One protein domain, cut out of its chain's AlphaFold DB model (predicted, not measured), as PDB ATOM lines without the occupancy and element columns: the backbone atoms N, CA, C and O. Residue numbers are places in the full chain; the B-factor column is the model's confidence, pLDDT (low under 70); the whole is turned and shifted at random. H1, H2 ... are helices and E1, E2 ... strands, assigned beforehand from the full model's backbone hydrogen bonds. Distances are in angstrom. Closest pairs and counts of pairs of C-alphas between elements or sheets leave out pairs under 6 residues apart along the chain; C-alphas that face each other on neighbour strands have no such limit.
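This is residues 4 to 20 and 30 to 58 of the 70 residues of an uncharacterized protein of Deltaproteobacteria bacterium RBG_19FT_COMBO_46_9 (UniProt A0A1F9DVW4). A two-stranded hairpin, E1 and E2, makes one end of a loose, elongated model, and the short helix H1 lies at the other end. Residues 38 to 51 form a wide loop joining the strands, and residues 17 to 18 run beside E1 in a short antiparallel pairing with residues 36 to 37. The printed part has 46 residues, in the order H1, E1, E2; the class is mixed, with under half of the residues in named elements. The radius of gyration of the C-alphas is 12.3 A, and the spans are 38 by 22 by 13 A.

E1, residues 30 to 37, measures 22.0 A from C-alpha 30 at (-13.420, -51.451, -42.435). E2, residues 52 to 57, measures 15.6 A and ends at C-alpha 57 at (-14.018, -45.899, -42.058). H1 holds residues 7 to 11, 6.3 A.

E1 and E2 are antiparallel, at 141 degrees between directions. N 32 and O 55 are 3.0 A apart, within hydrogen-bond range. H1 and E2 are apart. In H1 every O i to N i+4 pair is within hydrogen-bond range.

The farthest C-alphas, of Ile 8 and Gly 30, are 38.3 A apart. Residues 21 to 29 are cut out, with 16.8 A between C-alphas 20 and 30. The link from E1 to E2 is long. Residues 48 to 49 have pLDDT under 70.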
ATOM      1  N   VAL A   4     -40.610 -39.969 -36.491       90.38
ATOM      2  CA  VAL A   4     -41.959 -39.465 -36.226       90.38
ATOM      3  C   VAL A   4     -41.965 -38.695 -34.917       90.38
ATOM      4  O   VAL A   4     -41.294 -39.063 -33.957       90.38
ATOM      5  N   GLY A   5     -42.727 -37.612 -34.874       88.62
ATOM      6  CA  GLY A   5     -42.762 -36.701 -33.743       88.62
ATOM      7  C   GLY A   5     -43.728 -35.559 -34.011       88.62
ATOM      8  O   GLY A   5     -44.385 -35.506 -35.053       88.62
ATOM      9  N   ARG A   6     -43.826 -34.627 -33.063       90.69
ATOM     10  CA  ARG A   6     -44.626 -33.414 -33.259       90.69
ATOM     11  C   ARG A   6     -44.014 -32.590 -34.389       90.69
ATOM     12  O   ARG A   6     -42.805 -32.394 -34.407       90.69
ATOM     13  N   SER A   7     -44.848 -32.066 -35.288       90.56
ATOM     14  CA  SER A   7     -44.379 -31.322 -36.466       90.56
ATOM     15  C   SER A   7     -43.430 -30.174 -36.108       90.56
ATOM     16  O   SER A   7     -42.392 -30.052 -36.742       90.56
ATOM     17  N   ILE A   8     -43.731 -29.411 -35.049       89.81
ATOM     18  CA  ILE A   8     -42.863 -28.318 -34.582       89.81
ATOM     19  C   ILE A   8     -41.470 -28.806 -34.161       89.81
ATOM     20  O   ILE A   8     -40.485 -28.171 -34.490       89.81
ATOM     21  N   VAL A   9     -41.375 -29.973 -33.514       87.38
ATOM     22  CA  VAL A   9     -40.089 -30.552 -33.097       87.38
ATOM     23  C   VAL A   9     -39.323 -31.067 -34.312       87.38
ATOM     24  O   VAL A   9     -38.122 -30.868 -34.408       87.38
ATOM     25  N   LEU A  10     -40.013 -31.700 -35.271       89.50
ATOM     26  CA  LEU A  10     -39.385 -32.217 -36.492       89.50
ATOM     27  C   LEU A  10     -38.816 -31.110 -37.393       89.50
ATOM     28  O   LEU A  10     -37.866 -31.380 -38.122       89.50
ATOM     29  N   GLN A  11     -39.376 -29.896 -37.349       89.12
ATOM     30  CA  GLN A  11     -38.857 -28.744 -38.100       89.12
ATOM     31  C   GLN A  11     -37.470 -28.302 -37.613       89.12
ATOM     32  O   GLN A  11     -36.681 -27.812 -38.417       89.12
ATOM     33  N   ASP A  12     -37.156 -28.543 -36.340       88.56
ATOM     34  CA  ASP A  12     -35.890 -28.140 -35.724       88.56
ATOM     35  C   ASP A  12     -34.804 -29.232 -35.812       88.56
ATOM     36  O   ASP A  12     -33.645 -29.008 -35.456       88.56
ATOM     37  N   VAL A  13     -35.140 -30.434 -36.297       86.69
ATOM     38  CA  VAL A  13     -34.180 -31.541 -36.418       86.69
ATOM     39  C   VAL A  13     -33.303 -31.345 -37.648       86.69
ATOM     40  O   VAL A  13     -33.665 -31.723 -38.760       86.69
ATOM     41  N   THR A  14     -32.096 -30.826 -37.441       88.25
ATOM     42  CA  THR A  14     -31.083 -30.705 -38.503       88.25
ATOM     43  C   THR A  14     -30.110 -31.882 -38.549       88.25
ATOM     44  O   THR A  14     -29.497 -32.137 -39.583       88.25
ATOM     45  N   THR A  15     -29.942 -32.592 -37.429       88.00
ATOM     46  CA  THR A  15     -28.868 -33.577 -37.247       88.00
ATOM     47  C   THR A  15     -29.358 -34.773 -36.438       88.00
ATOM     48  O   THR A  15     -30.013 -34.610 -35.411       88.00
ATOM     49  N   ILE A  16     -28.984 -35.981 -36.865       86.56
ATOM     50  CA  ILE A  16     -29.138 -37.212 -36.083       86.56
ATOM     51  C   ILE A  16     -27.744 -37.747 -35.784       86.56
ATOM     52  O   ILE A  16     -26.930 -37.912 -36.692       86.56
ATOM     53  N   TYR A  17     -27.475 -38.012 -34.512       89.31
ATOM     54  CA  TYR A  17     -26.182 -38.516 -34.073       89.31
ATOM     55  C   TYR A  17     -26.169 -40.041 -34.081       89.31
ATOM     56  O   TYR A  17     -27.189 -40.692 -33.851       89.31
ATOM     57  N   THR A  18     -25.001 -40.622 -34.318       92.44
ATOM     58  CA  THR A  18     -24.767 -42.033 -34.015       92.44
ATOM     59  C   THR A  18     -24.491 -42.199 -32.521       92.44
ATOM     60  O   THR A  18     -24.121 -41.247 -31.829       92.44
ATOM     61  N   GLU A  19     -24.606 -43.419 -32.011       92.56
ATOM     62  CA  GLU A  19     -23.993 -43.775 -30.732       92.56
ATOM     63  C   GLU A  19     -22.472 -43.546 -30.791       92.56
ATOM     64  O   GLU A  19     -21.862 -43.499 -31.868       92.56
ATOM     65  N   LYS A  20     -21.846 -43.370 -29.622       93.56
ATOM     66  CA  LYS A  20     -20.390 -43.226 -29.543       93.56
ATOM     67  C   LYS A  20     -19.727 -44.512 -30.029       93.56
ATOM     68  O   LYS A  20     -20.025 -45.592 -29.527       93.56
ATOM     69  N   GLY A  30     -12.328 -50.496 -42.325       96.69
ATOM     70  CA  GLY A  30     -13.420 -51.451 -42.435       96.69
ATOM     71  C   GLY A  30     -14.795 -50.819 -42.330       96.69
ATOM     72  O   GLY A  30     -14.991 -49.634 -42.609       96.69
ATOM     73  N   GLU A  31     -15.749 -51.648 -41.923       97.38
ATOM     74  CA  GLU A  31     -17.131 -51.252 -41.696       97.38
ATOM     75  C   GLU A  31     -17.559 -51.645 -40.284       97.38
ATOM     76  O   GLU A  31     -17.117 -52.665 -39.752       97.38
ATOM     77  N   LEU A  32     -18.426 -50.842 -39.681       94.75
ATOM     78  CA  LEU A  32     -19.075 -51.172 -38.418       94.75
ATOM     79  C   LEU A  32     -20.518 -50.671 -38.424       94.75
ATOM     80  O   LEU A  32     -20.852 -49.699 -39.101       94.75
ATOM     81  N   THR A  33     -21.378 -51.340 -37.669       94.62
ATOM     82  CA  THR A  33     -22.785 -50.962 -37.526       94.62
ATOM     83  C   THR A  33     -22.957 -50.181 -36.229       94.62
ATOM     84  O   THR A  33     -22.628 -50.695 -35.163       94.62
ATOM     85  N   VAL A  34     -23.482 -48.956 -36.310       94.00
ATOM     86  CA  VAL A  34     -23.700 -48.073 -35.150       94.00
ATOM     87  C   VAL A  34     -25.180 -47.798 -34.976       94.00
ATOM     88  O   VAL A  34     -25.873 -47.554 -35.964       94.00
ATOM     89  N   GLY A  35     -25.667 -47.798 -33.737       91.62
ATOM     90  CA  GLY A  35     -26.998 -47.290 -33.429       91.62
ATOM     91  C   GLY A  35     -27.102 -45.778 -33.639       91.62
ATOM     92  O   GLY A  35     -26.101 -45.067 -33.740       91.62
ATOM     93  N   LEU A  36     -28.333 -45.278 -33.702       88.94
ATOM     94  CA  LEU A  36     -28.626 -43.849 -33.760       88.94
ATOM     95  C   LEU A  36     -29.176 -43.349 -32.426       88.94
ATOM     96  O   LEU A  36     -29.983 -44.020 -31.784       88.94
ATOM     97  N   VAL A  37     -28.777 -42.138 -32.050       87.19
ATOM     98  CA  VAL A  37     -29.259 -41.421 -30.871       87.19
ATOM     99  C   VAL A  37     -30.189 -40.307 -31.335       87.19
ATOM    100  O   VAL A  37     -29.788 -39.394 -32.060       87.19
ATOM    101  N   LEU A  38     -31.448 -40.381 -30.906       82.81
ATOM    102  CA  LEU A  38     -32.405 -39.296 -31.092       82.81
ATOM    103  C   LEU A  38     -32.145 -38.250 -30.008       82.81
ATOM    104  O   LEU A  38     -32.163 -38.573 -28.823       82.81
ATOM    105  N   GLY A  39     -31.863 -37.013 -30.418       76.38
ATOM    106  CA  GLY A  39     -31.527 -35.931 -29.488       76.38
ATOM    107  C   GLY A  39     -32.706 -35.457 -28.632       76.38
ATOM    108  O   GLY A  39     -32.486 -34.988 -27.521       76.38
ATOM    109  N   ASP A  40     -33.942 -35.609 -29.122       80.19
ATOM    110  CA  ASP A  40     -35.163 -35.202 -28.421       80.19
ATOM    111  C   ASP A  40     -36.029 -36.431 -28.066       80.19
ATOM    112  O   ASP A  40     -36.339 -37.241 -28.949       80.19
ATOM    113  N   PRO A  41     -36.458 -36.586 -26.796       79.06
ATOM    114  CA  PRO A  41     -37.237 -37.740 -26.337       79.06
ATOM    115  C   PRO A  41     -38.660 -37.815 -26.918       79.06
ATOM    116  O   PRO A  41     -39.310 -38.859 -26.826       79.06
ATOM    117  N   SER A  42     -39.173 -36.728 -27.500       83.31
ATOM    118  CA  SER A  42     -40.481 -36.685 -28.166       83.31
ATOM    119  C   SER A  42     -40.447 -37.200 -29.611       83.31
ATOM    120  O   SER A  42     -41.504 -37.388 -30.222       83.31
ATOM    121  N   ILE A  43     -39.251 -37.475 -30.139       87.06
ATOM    122  CA  ILE A  43     -39.039 -38.095 -31.444       87.06
ATOM    123  C   ILE A  43     -38.917 -39.606 -31.260       87.06
ATOM    124  O   ILE A  43     -38.221 -40.104 -30.378       87.06
ATOM    125  N   LYS A  44     -39.590 -40.357 -32.128       85.44
ATOM    126  CA  LYS A  44     -39.541 -41.817 -32.171       85.44
ATOM    127  C   LYS A  44     -39.188 -42.297 -33.564       85.44
ATOM    128  O   LYS A  44     -39.291 -41.577 -34.557       85.44
ATOM    129  N   LEU A  45     -38.801 -43.560 -33.632       82.62
ATOM    130  CA  LEU A  45     -38.619 -44.253 -34.895       82.62
ATOM    131  C   LEU A  45     -39.975 -44.739 -35.396       82.62
ATOM    132  O   LEU A  45     -40.783 -45.234 -34.610       82.62
ATOM    133  N   LYS A  46     -40.231 -44.604 -36.702       83.81
ATOM    134  CA  LYS A  46     -41.463 -45.135 -37.304       83.81
ATOM    135  C   LYS A  46     -41.519 -46.666 -37.232       83.81
ATOM    136  O   LYS A  46     -42.596 -47.238 -37.106       83.81
ATOM    137  N   SER A  47     -40.357 -47.317 -37.313       78.81
ATOM    138  CA  SER A  47     -40.197 -48.761 -37.114       78.81
ATOM    139  C   SER A  47     -39.871 -49.076 -35.653       78.81
ATOM    140  O   SER A  47     -39.124 -48.338 -35.014       78.81
ATOM    141  N   SER A  48     -40.363 -50.209 -35.145       66.69
ATOM    142  CA  SER A  48     -39.995 -50.746 -33.827       66.69
ATOM    143  C   SER A  48     -38.563 -51.300 -33.774       66.69
ATOM    144  O   SER A  48     -38.040 -51.561 -32.690       66.69
ATOM    145  N   SER A  49     -37.907 -51.473 -34.926       68.25
ATOM    146  CA  SER A  49     -36.494 -51.847 -34.998       68.25
ATOM    147  C   SER A  49     -35.603 -50.651 -34.652       68.25
ATOM    148  O   SER A  49     -35.771 -49.578 -35.236       68.25
ATOM    149  N   ARG A  50     -34.602 -50.838 -33.777       72.31
ATOM    150  CA  ARG A  50     -33.537 -49.838 -33.581       72.31
ATOM    151  C   ARG A  50     -32.910 -49.503 -34.940       72.31
ATOM    152  O   ARG A  50     -32.452 -50.416 -35.624       72.31
ATOM    153  N   TYR A  51     -32.903 -48.228 -35.342       80.75
ATOM    154  CA  TYR A  51     -32.147 -47.834 -36.530       80.75
ATOM    155  C   TYR A  51     -30.663 -47.916 -36.215       80.75
ATOM    156  O   TYR A  51     -30.177 -47.307 -35.259       80.75
ATOM    157  N   SER A  52     -29.963 -48.654 -37.058       88.88
ATOM    158  CA  SER A  52     -28.521 -48.637 -37.141       88.88
ATOM    159  C   SER A  52     -28.093 -48.221 -38.541       88.88
ATOM    160  O   SER A  52     -28.846 -48.345 -39.511       88.88
ATOM    161  N   VAL A  53     -26.882 -47.692 -38.632       90.69
ATOM    162  CA  VAL A  53     -26.241 -47.316 -39.887       90.69
ATOM    163  C   VAL A  53     -24.911 -48.036 -39.999       90.69
ATOM    164  O   VAL A  53     -24.202 -48.213 -39.007       90.69
ATOM    165  N   THR A  54     -24.566 -48.451 -41.212       95.00
ATOM    166  CA  THR A  54     -23.235 -48.974 -41.508       95.00
ATOM    167  C   THR A  54     -22.303 -47.806 -41.790       95.00
ATOM    168  O   THR A  54     -22.513 -47.041 -42.732       95.00
ATOM    169  N   VAL A  55     -21.272 -47.669 -40.968       94.50
ATOM    170  CA  VAL A  55     -20.213 -46.677 -41.128       94.50
ATOM    171  C   VAL A  55     -19.013 -47.357 -41.763       94.50
ATOM    172  O   VAL A  55     -18.483 -48.325 -41.220       94.50
ATOM    173  N   ARG A  56     -18.566 -46.822 -42.899       97.12
ATOM    174  CA  ARG A  56     -17.293 -47.186 -43.528       97.12
ATOM    175  C   ARG A  56     -16.226 -46.212 -43.064       97.12
ATOM    176  O   ARG A  56     -16.434 -45.003 -43.141       97.12
ATOM    177  N   TYR A  57     -15.095 -46.721 -42.598       95.69
ATOM    178  CA  TYR A  57     -14.018 -45.899 -42.058       95.69
ATOM    179  C   TYR A  57     -12.655 -46.338 -42.592       95.69
ATOM    180  O   TYR A  57     -12.441 -47.494 -42.965       95.69
ATOM    181  N   VAL A  58     -11.719 -45.388 -42.615       96.56
ATOM    182  CA  VAL A  58     -10.352 -45.591 -43.097       96.56
ATOM    183  C   VAL A  58      -9.370 -45.259 -41.984       96.56
ATOM    184  O   VAL A  58      -9.412 -44.163 -41.428       96.56
TER     185      VAL A  58